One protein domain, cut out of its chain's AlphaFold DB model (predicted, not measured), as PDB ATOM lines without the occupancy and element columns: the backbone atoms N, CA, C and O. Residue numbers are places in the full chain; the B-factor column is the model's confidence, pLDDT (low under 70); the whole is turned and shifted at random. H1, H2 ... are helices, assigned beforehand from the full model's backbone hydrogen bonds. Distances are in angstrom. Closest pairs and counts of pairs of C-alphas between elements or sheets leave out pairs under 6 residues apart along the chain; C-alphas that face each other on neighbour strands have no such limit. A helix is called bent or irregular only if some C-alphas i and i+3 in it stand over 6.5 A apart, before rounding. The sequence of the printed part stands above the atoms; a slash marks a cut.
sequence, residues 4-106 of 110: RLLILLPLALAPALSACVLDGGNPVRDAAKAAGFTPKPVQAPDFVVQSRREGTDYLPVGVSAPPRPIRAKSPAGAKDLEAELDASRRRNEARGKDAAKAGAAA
ATOM      1  N   ARG A   4     581.483 512.564 385.706       51.81
ATOM      2  CA  ARG A   4     581.235 513.944 385.267       51.81
ATOM      3  C   ARG A   4     580.233 514.050 384.113       51.81
ATOM      4  O   ARG A   4     579.555 515.064 384.015       51.81
ATOM      5  N   LEU A   5     580.100 513.018 383.271       51.41
ATOM      6  CA  LEU A   5     579.177 513.045 382.128       51.41
ATOM      7  C   LEU A   5     577.709 512.849 382.560       51.41
ATOM      8  O   LEU A   5     576.802 513.373 381.924       51.41
ATOM      9  N   LEU A   6     577.484 512.138 383.671       52.66
ATOM     10  CA  LEU A   6     576.151 511.834 384.208       52.66
ATOM     11  C   LEU A   6     575.516 513.005 384.976       52.66
ATOM     12  O   LEU A   6     574.300 513.049 385.119       52.66
ATOM     13  N   ILE A   7     576.322 513.969 385.431       54.88
ATOM     14  CA  ILE A   7     575.846 515.162 386.156       54.88
ATOM     15  C   ILE A   7     575.483 516.304 385.190       54.88
ATOM     16  O   ILE A   7     574.684 517.174 385.525       54.88
ATOM     17  N   LEU A   8     576.008 516.286 383.960       51.91
ATOM     18  CA  LEU A   8     575.736 517.320 382.953       51.91
ATOM     19  C   LEU A   8     574.412 517.106 382.201       51.91
ATOM     20  O   LEU A   8     573.826 518.067 381.709       51.91
ATOM     21  N   LEU A   9     573.907 515.871 382.150       51.44
ATOM     22  CA  LEU A   9     572.650 515.537 381.476       51.44
ATOM     23  C   LEU A   9     571.382 516.119 382.152       51.44
ATOM     24  O   LEU A   9     570.539 516.647 381.426       51.44
ATOM     25  N   PRO A  10     571.214 516.113 383.494       51.97
ATOM     26  CA  PRO A  10     570.037 516.723 384.123       51.97
ATOM     27  C   PRO A  10     570.063 518.260 384.087       51.97
ATOM     28  O   PRO A  10     569.009 518.888 384.144       51.97
ATOM     29  N   LEU A  11     571.245 518.878 383.947       53.47
ATOM     30  CA  LEU A  11     571.388 520.336 383.903       53.47
ATOM     31  C   LEU A  11     570.917 520.933 382.565       53.47
ATOM     32  O   LEU A  11     570.428 522.059 382.530       53.47
ATOM     33  N   ALA A  12     571.003 520.164 381.475       56.41
ATOM     34  CA  ALA A  12     570.572 520.596 380.145       56.41
ATOM     35  C   ALA A  12     569.061 520.424 379.890       56.41
ATOM     36  O   ALA A  12     568.524 521.058 378.983       56.41
ATOM     37  N   LEU A  13     568.362 519.594 380.679       52.66
ATOM     38  CA  LEU A  13     566.943 519.276 380.458       52.66
ATOM     39  C   LEU A  13     565.975 520.143 381.287       52.66
ATOM     40  O   LEU A  13     564.810 520.290 380.925       52.66
ATOM     41  N   ALA A  14     566.459 520.781 382.356       52.97
ATOM     42  CA  ALA A  14     565.672 521.693 383.188       52.97
ATOM     43  C   ALA A  14     565.081 522.933 382.461       52.97
ATOM     44  O   ALA A  14     563.947 523.299 382.782       52.97
ATOM     45  N   PRO A  15     565.738 523.584 381.473       55.66
ATOM     46  CA  PRO A  15     565.155 524.763 380.823       55.66
ATOM     47  C   PRO A  15     564.014 524.429 379.849       55.66
ATOM     48  O   PRO A  15     563.206 525.305 379.548       55.66
ATOM     49  N   ALA A  16     563.899 523.178 379.386       55.94
ATOM     50  CA  ALA A  16     562.882 522.780 378.409       55.94
ATOM     51  C   ALA A  16     561.452 522.775 378.985       55.94
ATOM     52  O   ALA A  16     560.491 522.948 378.242       55.94
ATOM     53  N   LEU A  17     561.302 522.635 380.309       53.88
ATOM     54  CA  LEU A  17     559.997 522.611 380.985       53.88
ATOM     55  C   LEU A  17     559.513 524.000 381.440       53.88
ATOM     56  O   LEU A  17     558.339 524.163 381.762       53.88
ATOM     57  N   SER A  18     560.386 525.014 381.430       52.84
ATOM     58  CA  SER A  18     560.027 526.403 381.775       52.84
ATOM     59  C   SER A  18     559.345 527.151 380.613       52.84
ATOM     60  O   SER A  18     558.761 528.216 380.786       52.84
ATOM     61  N   ALA A  19     559.371 526.584 379.403       52.59
ATOM     62  CA  ALA A  19     558.848 527.229 378.198       52.59
ATOM     63  C   ALA A  19     557.307 527.218 378.071       52.59
ATOM     64  O   ALA A  19     556.776 527.817 377.138       52.59
ATOM     65  N   CYS A  20     556.577 526.567 378.986       56.31
ATOM     66  CA  CYS A  20     555.120 526.398 378.890       56.31
ATOM     67  C   CYS A  20     554.279 527.397 379.706       56.31
ATOM     68  O   CYS A  20     553.080 527.172 379.858       56.31
ATOM     69  N   VAL A  21     554.839 528.498 380.217       52.44
ATOM     70  CA  VAL A  21     554.060 529.461 381.018       52.44
ATOM     71  C   VAL A  21     553.994 530.821 380.319       52.44
ATOM     72  O   VAL A  21     554.997 531.514 380.170       52.44
ATOM     73  N   LEU A  22     552.787 531.202 379.879       54.56
ATOM     74  CA  LEU A  22     552.481 532.544 379.359       54.56
ATOM     75  C   LEU A  22     552.569 533.633 380.449       54.56
ATOM     76  O   LEU A  22     552.720 534.805 380.123       54.56
ATOM     77  N   ASP A  23     552.559 533.237 381.723       53.97
ATOM     78  CA  ASP A  23     552.609 534.110 382.896       53.97
ATOM     79  C   ASP A  23     553.651 533.608 383.912       53.97
ATOM     80  O   ASP A  23     553.331 533.032 384.949       53.97
ATOM     81  N   GLY A  24     554.933 533.782 383.590       54.94
ATOM     82  CA  GLY A  24     556.039 533.483 384.503       54.94
ATOM     83  C   GLY A  24     557.366 533.351 383.765       54.94
ATOM     84  O   GLY A  24     557.582 532.343 383.110       54.94
ATOM     85  N   GLY A  25     558.210 534.390 383.848       58.69
ATOM     86  CA  GLY A  25     559.604 534.467 383.369       58.69
ATOM     87  C   GLY A  25     560.003 533.515 382.236       58.69
ATOM     88  O   GLY A  25     560.472 532.411 382.497       58.69
ATOM     89  N   ASN A  26     559.889 533.959 380.980       70.25
ATOM     90  CA  ASN A  26     560.396 533.197 379.839       70.25
ATOM     91  C   ASN A  26     561.881 533.556 379.621       70.25
ATOM     92  O   ASN A  26     562.167 534.663 379.158       70.25
ATOM     93  N   PRO A  27     562.828 532.634 379.884       74.19
ATOM     94  CA  PRO A  27     564.258 532.937 379.848       74.19
ATOM     95  C   PRO A  27     564.752 533.312 378.447       74.19
ATOM     96  O   PRO A  27     565.647 534.141 378.316       74.19
ATOM     97  N   VAL A  28     564.145 532.760 377.391       80.44
ATOM     98  CA  VAL A  28     564.474 533.108 375.999       80.44
ATOM     99  C   VAL A  28     563.987 534.518 375.679       80.44
ATOM    100  O   VAL A  28     564.730 535.323 375.121       80.44
ATOM    101  N   ARG A  29     562.750 534.844 376.073       76.31
ATOM    102  CA  ARG A  29     562.175 536.184 375.899       76.31
ATOM    103  C   ARG A  29     562.982 537.230 376.660       76.31
ATOM    104  O   ARG A  29     563.227 538.306 376.124       76.31
ATOM    105  N   ASP A  30     563.375 536.935 377.890       81.75
ATOM    106  CA  ASP A  30     564.088 537.888 378.736       81.75
ATOM    107  C   ASP A  30     565.550 538.054 378.293       81.75
ATOM    108  O   ASP A  30     566.040 539.183 378.256       81.75
ATOM    109  N   ALA A  31     566.205 536.989 377.815       83.38
ATOM    110  CA  ALA A  31     567.503 537.094 377.143       83.38
ATOM    111  C   ALA A  31     567.417 537.926 375.851       83.38
ATOM    112  O   ALA A  31     568.257 538.793 375.619       83.38
ATOM    113  N   ALA A  32     566.375 537.729 375.034       83.19
ATOM    114  CA  ALA A  32     566.149 538.527 373.829       83.19
ATOM    115  C   ALA A  32     565.894 540.009 374.152       83.19
ATOM    116  O   ALA A  32     566.398 540.877 373.438       83.19
ATOM    117  N   LYS A  33     565.162 540.317 375.235       82.25
ATOM    118  CA  LYS A  33     564.989 541.699 375.721       82.25
ATOM    119  C   LYS A  33     566.324 542.310 376.134       82.25
ATOM    120  O   LYS A  33     566.639 543.413 375.698       82.25
ATOM    121  N   ALA A  34     567.106 541.596 376.945       81.94
ATOM    122  CA  ALA A  34     568.399 542.069 377.436       81.94
ATOM    123  C   ALA A  34     569.403 542.306 376.296       81.94
ATOM    124  O   ALA A  34     570.168 543.265 376.334       81.94
ATOM    125  N   ALA A  35     569.361 541.469 375.258       87.50
ATOM    126  CA  ALA A  35     570.196 541.595 374.069       87.50
ATOM    127  C   ALA A  35     569.647 542.583 373.017       87.50
ATOM    128  O   ALA A  35     570.235 542.726 371.949       87.50
ATOM    129  N   GLY A  36     568.525 543.264 373.286       84.44
ATOM    130  CA  GLY A  36     567.955 544.264 372.378       84.44
ATOM    131  C   GLY A  36     567.289 543.693 371.121       84.44
ATOM    132  O   GLY A  36     566.978 544.447 370.202       84.44
ATOM    133  N   PHE A  37     567.032 542.382 371.076       85.38
ATOM    134  CA  PHE A  37     566.334 541.719 369.970       85.38
ATOM    135  C   PHE A  37     564.809 541.861 370.042       85.38
ATOM    136  O   PHE A  37     564.103 541.410 369.139       85.38
ATOM    137  N   THR A  38     564.266 542.473 371.097       78.56
ATOM    138  CA  THR A  38     562.829 542.754 371.176       78.56
ATOM    139  C   THR A  38     562.456 544.078 370.517       78.56
ATOM    140  O   THR A  38     563.235 545.031 370.591       78.56
ATOM    141  N   PRO A  39     561.238 544.184 369.951       80.12
ATOM    142  CA  PRO A  39     560.708 545.453 369.471       80.12
ATOM    143  C   PRO A  39     560.843 546.550 370.528       80.12
ATOM    144  O   PRO A  39     560.597 546.311 371.716       80.12
ATOM    145  N   LYS A  40     561.224 547.755 370.092       78.88
ATOM    146  CA  LYS A  40     561.279 548.917 370.981       78.88
ATOM    147  C   LYS A  40     559.886 549.143 371.582       78.88
ATOM    148  O   LYS A  40     558.909 549.115 370.829       78.88
ATOM    149  N   PRO A  41     559.774 549.367 372.901       72.94
ATOM    150  CA  PRO A  41     558.493 549.695 373.504       72.94
ATOM    151  C   PRO A  41     557.973 550.987 372.869       72.94
ATOM    152  O   PRO A  41     558.647 552.016 372.881       72.94
ATOM    153  N   VAL A  42     556.787 550.914 372.271       79.69
ATOM    154  CA  VAL A  42     556.104 552.085 371.722       79.69
ATOM    155  C   VAL A  42     555.479 552.825 372.897       79.69
ATOM    156  O   VAL A  42     554.712 552.231 373.657       79.69
ATOM    157  N   GLN A  43     555.823 554.103 373.071       82.12
ATOM    158  CA  GLN A  43     555.135 554.930 374.058       82.12
ATOM    159  C   GLN A  43     553.659 555.045 373.681       82.12
ATOM    160  O   GLN A  43     553.314 555.256 372.516       82.12
ATOM    161  N   ALA A  44     552.788 554.879 374.673       81.12
ATOM    162  CA  ALA A  44     551.367 555.091 374.475       81.12
ATOM    163  C   ALA A  44     551.107 556.579 374.165       81.12
ATOM    164  O   ALA A  44     551.769 557.433 374.753       81.12
ATOM    165  N   PRO A  45     550.144 556.904 373.286       89.81
ATOM    166  CA  PRO A  45     549.722 558.285 373.065       89.81
ATOM    167  C   PRO A  45     549.240 558.963 374.355       89.81
ATOM    168  O   PRO A  45     548.640 558.306 375.209       89.81
ATOM    169  N   ASP A  46     549.401 560.283 374.456       87.56
ATOM    170  CA  ASP A  46     549.103 561.047 375.679       87.56
ATOM    171  C   ASP A  46     547.670 560.855 376.185       87.56
ATOM    172  O   ASP A  46     547.449 560.653 377.378       87.56
ATOM    173  N   PHE A  47     546.683 560.825 375.284       88.81
ATOM    174  CA  PHE A  47     545.286 560.614 375.674       88.81
ATOM    175  C   PHE A  47     545.052 559.227 376.301       88.81
ATOM    176  O   PHE A  47     544.170 559.064 377.145       88.81
ATOM    177  N   VAL A  48     545.843 558.213 375.925       84.00
ATOM    178  CA  VAL A  48     545.781 556.866 376.515       84.00
ATOM    179  C   VAL A  48     546.387 556.880 377.911       84.00
ATOM    180  O   VAL A  48     545.852 556.240 378.813       84.00
ATOM    181  N   VAL A  49     547.486 557.610 378.102       83.38
ATOM    182  CA  VAL A  49     548.110 557.770 379.421       83.38
ATOM    183  C   VAL A  49     547.159 558.509 380.363       83.38
ATOM    184  O   VAL A  49     546.910 558.040 381.467       83.38
ATOM    185  N   GLN A  50     546.552 559.602 379.901       83.44
ATOM    186  CA  GLN A  50     545.662 560.446 380.707       83.44
ATOM    187  C   GLN A  50     544.296 559.808 381.003       83.44
ATOM    188  O   GLN A  50     543.695 560.092 382.036       83.44
ATOM    189  N   SER A  51     543.780 558.955 380.113       82.44
ATOM    190  CA  SER A  51     542.488 558.276 380.322       82.44
ATOM    191  C   SER A  51     542.580 557.061 381.248       82.44
ATOM    192  O   SER A  51     541.560 556.635 381.800       82.44
ATOM    193  N   ARG A  52     543.779 556.498 381.455       79.31
ATOM    194  CA  ARG A  52     544.004 555.406 382.411       79.31
ATOM    195  C   ARG A  52     543.935 555.952 383.833       79.31
ATOM    196  O   ARG A  52     544.898 556.498 384.353       79.31
ATOM    197  N   ARG A  53     542.781 555.777 384.470       75.12
ATOM    198  CA  ARG A  53     542.608 556.088 385.890       75.12
ATOM    199  C   ARG A  53     543.447 555.137 386.744       75.12
ATOM    200  O   ARG A  53     543.358 553.919 386.581       75.12
ATOM    201  N   GLU A  54     544.227 555.693 387.663       72.00
ATOM    202  CA  GLU A  54     544.851 554.917 388.734       72.00
ATOM    203  C   GLU A  54     543.809 554.505 389.785       72.00
ATOM    204  O   GLU A  54     542.761 555.138 389.912       72.00
ATOM    205  N   GLY A  55     544.087 553.431 390.532       66.31
ATOM    206  CA  GLY A  55     543.265 553.033 391.683       66.31
ATOM    207  C   GLY A  55     541.860 552.530 391.341       66.31
ATOM    208  O   GLY A  55     540.923 552.778 392.089       66.31
ATOM    209  N   THR A  56     541.691 551.854 390.205       70.06
ATOM    210  CA  THR A  56     540.402 551.257 389.838       70.06
ATOM    211  C   THR A  56     540.200 549.895 390.511       70.06
ATOM    212  O   THR A  56     541.153 549.141 390.689       70.06
ATOM    213  N   ASP A  57     538.950 549.548 390.837       76.75
ATOM    214  CA  ASP A  57     538.578 548.241 391.420       76.75
ATOM    215  C   ASP A  57     538.679 547.070 390.419       76.75
ATOM    216  O   ASP A  57     538.232 545.954 390.689       76.75
ATOM    217  N   TYR A  58     539.231 547.311 389.229       73.50
ATOM    218  CA  TYR A  58     539.378 546.320 388.175       73.50
ATOM    219  C   TYR A  58     540.831 546.224 387.716       73.50
ATOM    220  O   TYR A  58     541.592 547.189 387.727       73.50
ATOM    221  N   LEU A  59     541.215 545.031 387.271       82.75
ATOM    222  CA  LEU A  59     542.548 544.786 386.747       82.75
ATOM    223  C   LEU A  59     542.578 545.089 385.236       82.75
ATOM    224  O   LEU A  59     541.756 544.533 384.501       82.75
ATOM    225  N   PRO A  60     543.481 545.955 384.738       78.56
ATOM    226  CA  PRO A  60     543.542 546.281 383.315       78.56
ATOM    227  C   PRO A  60     543.892 545.069 382.439       78.56
ATOM    228  O   PRO A  60     544.658 544.193 382.839       78.56
ATOM    229  N   VAL A  61     543.399 545.053 381.197       78.88
ATOM    230  CA  VAL A  61     543.760 544.024 380.206       78.88
ATOM    231  C   VAL A  61     545.276 544.017 379.987       78.88
ATOM    232  O   VAL A  61     545.885 545.064 379.761       78.88
ATOM    233  N   GLY A  62     545.881 542.829 380.040       77.31
ATOM    234  CA  GLY A  62     547.328 542.644 379.889       77.31
ATOM    235  C   GLY A  62     548.140 542.882 381.166       77.31
ATOM    236  O   GLY A  62     549.363 542.777 381.118       77.31
ATOM    237  N   VAL A  63     547.487 543.179 382.293       79.25
ATOM    238  CA  VAL A  63     548.109 543.197 383.620       79.25
ATOM    239  C   VAL A  63     547.689 541.928 384.353       79.25
ATOM    240  O   VAL A  63     546.502 541.699 384.574       79.25
ATOM    241  N   SER A  64     548.658 541.091 384.717       79.19
ATOM    242  CA  SER A  64     548.400 539.883 385.503       79.19
ATOM    243  C   SER A  64     548.187 540.258 386.970       79.19
ATOM    244  O   SER A  64     548.829 541.173 387.493       79.19
ATOM    245  N   ALA A  65     547.259 539.572 387.641       80.25
ATOM    246  CA  ALA A  65     546.994 539.825 389.053       80.25
ATOM    247  C   ALA A  65     548.262 539.530 389.871       80.25
ATOM    248  O   ALA A  65     549.027 538.640 389.481       80.25
ATOM    249  N   PRO A  66     548.481 540.212 391.012       81.81
ATOM    250  CA  PRO A  66     549.556 539.846 391.920       81.81
ATOM    251  C   PRO A  66     549.527 538.337 392.199       81.81
ATOM    252  O   PRO A  66     548.449 537.797 392.482       81.81
ATOM    253  N   PRO A  67     550.673 537.636 392.107       81.12
ATOM    254  CA  PRO A  67     550.724 536.207 392.361       81.12
ATOM    255  C   PRO A  67     550.163 535.913 393.748       81.12
ATOM    256  O   PRO A  67     550.671 536.397 394.760       81.12
ATOM    257  N   ARG A  68     549.092 535.120 393.805       82.50
ATOM    258  CA  ARG A  68     548.569 534.662 395.091       82.50
ATOM    259  C   ARG A  68     549.568 533.675 395.692       82.50
ATOM    260  O   ARG A  68     550.073 532.827 394.954       82.50
ATOM    261  N   PRO A  69     549.829 533.726 397.009       82.19
ATOM    262  CA  PRO A  69     550.607 532.686 397.658       82.19
ATOM    263  C   PRO A  69     549.860 531.357 397.498       82.19
ATOM    264  O   PRO A  69     548.799 531.146 398.082       82.19
ATOM    265  N   ILE A  70     550.402 530.471 396.665       80.12
ATOM    266  CA  ILE A  70     549.885 529.120 396.475       80.12
ATOM    267  C   ILE A  70     550.749 528.153 397.278       80.12
ATOM    268  O   ILE A  70     551.967 528.099 397.119       80.12
ATOM    269  N   ARG A  71     550.121 527.380 398.165       81.00
ATOM    270  CA  ARG A  71     550.782 526.252 398.825       81.00
ATOM    271  C   ARG A  71     550.499 524.994 398.013       81.00
ATOM    272  O   ARG A  71     549.343 524.711 397.702       81.00
ATOM    273  N   ALA A  72     551.539 524.224 397.707       83.50
ATOM    274  CA  ALA A  72     551.355 522.883 397.168       83.50
ATOM    275  C   ALA A  72     550.527 522.034 398.150       83.50
ATOM    276  O   ALA A  72     550.738 522.094 399.364       83.50
ATOM    277  N   LYS A  73     549.580 521.239 397.638       84.25
ATOM    278  CA  LYS A  73     548.885 520.251 398.475       84.25
ATOM    279  C   LYS A  73     549.916 519.260 399.021       84.25
ATOM    280  O   LYS A  73     550.861 518.905 398.318       84.25
ATOM    281  N   SER A  74     549.745 518.820 400.268       93.12
ATOM    282  CA  SER A  74     550.559 517.724 400.795       93.12
ATOM    283  C   SER A  74     550.292 516.447 399.982       93.12
ATOM    284  O   SER A  74     549.206 516.314 399.412       93.12
ATOM    285  N   PRO A  75     551.228 515.481 399.938       94.12
ATOM    286  CA  PRO A  75     550.994 514.209 399.255       94.12
ATOM    287  C   PRO A  75     549.728 513.492 399.747       94.12
ATOM    288  O   PRO A  75     548.964 512.976 398.937       94.12
ATOM    289  N   ALA A  76     549.468 513.533 401.059       95.38
ATOM    290  CA  ALA A  76     548.238 513.010 401.651       95.38
ATOM    291  C   ALA A  76     546.997 513.753 401.126       95.38
ATOM    292  O   ALA A  76     546.105 513.129 400.566       95.38
ATOM    293  N   GLY A  77     546.991 515.091 401.171       94.62
ATOM    294  CA  GLY A  77     545.860 515.883 400.677       94.62
ATOM    295  C   GLY A  77     545.634 515.769 399.164       94.62
ATOM    296  O   GLY A  77     544.518 515.966 398.687       94.62
ATOM    297  N   ALA A  78     546.669 515.444 398.387       96.19
ATOM    298  CA  ALA A  78     546.519 515.114 396.974       96.19
ATOM    299  C   ALA A  78     545.826 513.755 396.779       96.19
ATOM    300  O   ALA A  78     544.963 513.641 395.909       96.19
ATOM    301  N   LYS A  79     546.157 512.752 397.602       97.31
ATOM    302  CA  LYS A  79     545.530 511.423 397.568       97.31
ATOM    303  C   LYS A  79     544.082 511.441 398.045       97.31
ATOM    304  O   LYS A  79     543.236 510.811 397.416       97.31
ATOM    305  N   ASP A  80     543.784 512.217 399.079       97.31
ATOM    306  CA  ASP A  80     542.412 512.398 399.559       97.31
ATOM    307  C   ASP A  80     541.532 513.043 398.480       97.31
ATOM    308  O   ASP A  80     540.421 512.584 398.212       97.31
ATOM    309  N   LEU A  81     542.062 514.059 397.789       96.69
ATOM    310  CA  LEU A  81     541.375 514.694 396.665       96.69
ATOM    311  C   LEU A  81     541.137 513.714 395.508       96.69
ATOM    312  O   LEU A  81     540.065 513.719 394.911       96.69
ATOM    313  N   GLU A  82     542.132 512.894 395.167       97.75
ATOM    314  CA  GLU A  82     542.007 511.871 394.123       97.75
ATOM    315  C   GLU A  82     540.859 510.902 394.449       97.75
ATOM    316  O   GLU A  82     539.983 510.673 393.611       97.75
ATOM    317  N   ALA A  83     540.792 510.427 395.695       98.38
ATOM    318  CA  ALA A  83     539.721 509.552 396.164       98.38
ATOM    319  C   ALA A  83     538.338 510.229 396.111       98.38
ATOM    320  O   ALA A  83     537.355 509.607 395.696       98.38
ATOM    321  N   GLU A  84     538.246 511.507 396.490       98.12
ATOM    322  CA  GLU A  84     536.999 512.276 396.416       98.12
ATOM    323  C   GLU A  84     536.512 512.437 394.969       98.12
ATOM    324  O   GLU A  84     535.325 512.231 394.677       98.12
ATOM    325  N   LEU A  85     537.424 512.767 394.051       98.56
ATOM    326  CA  LEU A  85     537.117 512.939 392.631       98.56
ATOM    327  C   LEU A  85     536.656 511.626 391.995       98.56
ATOM    328  O   LEU A  85     535.664 511.620 391.260       98.56
ATOM    329  N   ASP A  86     537.302 510.508 392.318       98.69
ATOM    330  CA  ASP A  86     536.884 509.189 391.841       98.69
ATOM    331  C   ASP A  86     535.520 508.776 392.407       98.69
ATOM    332  O   ASP A  86     534.669 508.258 391.675       98.69
ATOM    333  N   ALA A  87     535.258 509.050 393.686       98.38
ATOM    334  CA  ALA A  87     533.945 508.813 394.281       98.38
ATOM    335  C   ALA A  87     532.860 509.667 393.601       98.38
ATOM    336  O   ALA A  87     531.759 509.177 393.331       98.38
ATOM    337  N   SER A  88     533.169 510.926 393.286       98.50
ATOM    338  CA  SER A  88     532.280 511.825 392.544       98.50
ATOM    339  C   SER A  88     531.985 511.302 391.140       98.50
ATOM    340  O   SER A  88     530.816 511.208 390.754       98.50
ATOM    341  N   ARG A  89     533.018 510.857 390.411       98.50
ATOM    342  CA  ARG A  89     532.870 510.243 389.085       98.50
ATOM    343  C   ARG A  89     531.896 509.066 389.132       98.50
ATOM    344  O   ARG A  89     530.919 509.061 388.389       98.50
ATOM    345  N   ARG A  90     532.099 508.122 390.056       98.50
ATOM    346  CA  ARG A  90     531.236 506.934 390.196       98.50
ATOM    347  C   ARG A  90     529.775 507.297 390.470       98.50
ATOM    348  O   ARG A  90     528.875 506.697 389.884       98.50
ATOM    349  N   ARG A  91     529.521 508.295 391.328       98.19
ATOM    350  CA  ARG A  91     528.154 508.786 391.594       98.19
ATOM    351  C   ARG A  91     527.511 509.375 390.342       98.19
ATOM    352  O   ARG A  91     526.339 509.111 390.083       98.19
ATOM    353  N   ASN A  92     528.263 510.152 389.571       98.12
ATOM    354  CA  ASN A  92     527.759 510.766 388.344       98.12
ATOM    355  C   ASN A  92     527.482 509.718 387.263       98.12
ATOM    356  O   ASN A  92     526.448 509.785 386.608       98.12
ATOM    357  N   GLU A  93     528.345 508.711 387.124       98.38
ATOM    358  CA  GLU A  93     528.125 507.593 386.201       98.38
ATOM    359  C   GLU A  93     526.874 506.785 386.559       98.38
ATOM    360  O   GLU A  93     526.102 506.430 385.670       98.38
ATOM    361  N   ALA A  94     526.645 506.510 387.847       97.94
ATOM    362  CA  ALA A  94     525.434 505.830 388.300       97.94
ATOM    363  C   ALA A  94     524.177 506.643 387.952       97.94
ATOM    364  O   ALA A  94     523.287 506.143 387.268       97.94
ATOM    365  N   ARG A  95     524.162 507.934 388.311       97.88
ATOM    366  CA  ARG A  95     523.058 508.851 387.978       97.88
ATOM    367  C   ARG A  95     522.824 508.959 386.472       97.88
ATOM    368  O   ARG A  95     521.680 508.980 386.034       97.88
ATOM    369  N   GLY A  96     523.893 509.003 385.677       97.25
ATOM    370  CA  GLY A  96     523.812 509.033 384.218       97.25
ATOM    371  C   GLY A  96     523.182 507.764 383.645       97.25
ATOM    372  O   GLY A  96     522.328 507.851 382.765       97.25
ATOM    373  N   LYS A  97     523.536 506.587 384.175       97.00
ATOM    374  CA  LYS A  97     522.911 505.309 383.786       97.00
ATOM    375  C   LYS A  97     521.426 505.278 384.136       97.00
ATOM    376  O   LYS A  97     520.627 504.818 383.323       97.00
ATOM    377  N   ASP A  98     521.051 505.776 385.309       95.88
ATOM    378  CA  ASP A  98     519.649 505.827 385.734       95.88
ATOM    379  C   ASP A  98     518.834 506.794 384.866       95.88
ATOM    380  O   ASP A  98     517.759 506.437 384.385       95.88
ATOM    381  N   ALA A  99     519.382 507.976 384.572       94.75
ATOM    382  CA  ALA A  99     518.768 508.940 383.661       94.75
ATOM    383  C   ALA A  99     518.612 508.375 382.238       94.75
ATOM    384  O   ALA A  99     517.558 508.540 381.625       94.75
ATOM    385  N   ALA A 100     519.618 507.658 381.727       93.00
ATOM    386  CA  ALA A 100     519.548 507.014 380.415       93.00
ATOM    387  C   ALA A 100     518.440 505.949 380.354       93.00
ATOM    388  O   ALA A 100     517.689 505.899 379.380       93.00
ATOM    389  N   LYS A 101     518.286 505.133 381.408       90.75
ATOM    390  CA  LYS A 101     517.184 504.160 381.515       90.75
ATOM    391  C   LYS A 101     515.819 504.848 381.544       90.75
ATOM    392  O   LYS A 101     514.914 504.420 380.832       90.75
ATOM    393  N   ALA A 102     515.678 505.910 382.337       89.62
ATOM    394  CA  ALA A 102     514.434 506.673 382.426       89.62
ATOM    395  C   ALA A 102     514.062 507.320 381.080       89.62
ATOM    396  O   ALA A 102     512.914 507.230 380.652       89.62
ATOM    397  N   GLY A 103     515.040 507.898 380.376       86.19
ATOM    398  CA  GLY A 103     514.842 508.476 379.046       86.19
ATOM    399  C   GLY A 103     514.460 507.438 377.987       86.19
ATOM    400  O   GLY A 103     513.594 507.705 377.164       86.19
ATOM    401  N   ALA A 104     515.035 506.233 378.035       83.69
ATOM    402  CA  ALA A 104     514.668 505.147 377.122       83.69
ATOM    403  C   ALA A 104     513.238 504.615 377.353       83.69
ATOM    404  O   ALA A 104     512.606 504.126 376.417       83.69
ATOM    405  N   ALA A 105     512.722 504.704 378.585       74.44
ATOM    406  CA  ALA A 105     511.356 504.299 378.921       74.44
ATOM    407  C   ALA A 105     510.292 505.318 378.464       74.44
ATOM    408  O   ALA A 105     509.134 504.952 378.260       74.44
ATOM    409  N   ALA A 106     510.672 506.582 378.269       70.38
ATOM    410  CA  ALA A 106     509.798 507.623 377.749       70.38
ATOM    411  C   ALA A 106     509.848 507.642 376.209       70.38
ATOM    412  O   ALA A 106     510.646 508.359 375.609       70.38
TER     413      ALA A 106
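AT A GLANCE: This is residues 4 to 106 of the 110 residues of an uncharacterized protein of Methylobacterium nodulans (strain LMG 21967 / CNCM I-2342 / ORS 2060) (UniProt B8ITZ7). Starting at Arg 4, you find an open string of four helices with no packed core: residues 4 to 14 of H1 and 82 to 105 of H4 stick out as two arms, and short H2 and H3 sit on a wide loop of chain between them. The printed part has 103 residues, is all helix in class, and runs H1, H2, H3, H4 with no named strand. It is extended, with a radius of gyration of the C-alphas of 25.3 A, and flat, spanning 67 by 58 by 28 A.

HOW THE PARTS SIT: H1, residues 4 to 20, and H2, residues 27 to 34, are near each other, with 7 pairs of C-alphas within 10 A. H3, residues 46 to 51, and H4, residues 75 to 105, are apart from each other and from H1 and H2. Every O i to N i+4 pair is within hydrogen-bond range in H2, H3 and H4; H1 has 0 of 13, and 2 of 14 O i to N i+3 pairs.

IN THESE COORDINATES: Find C-alpha 4 at (581.235, 513.944, 385.267); H1 runs 29.6 A and is only just irregular, C-alphas 12 and 15 being 6.9 A apart. H4 runs 45.6 A to C-alpha 105 at (511.356, 504.299, 378.921).

THE WHOLE: The C-alphas farthest apart, of Arg 4 and Ala 106, are 72.1 A apart. The links H2 to H3 and H3 to H4 are long; the printed part has no cut. Look for pLDDT under 70 at residues 4 to 25 and 55.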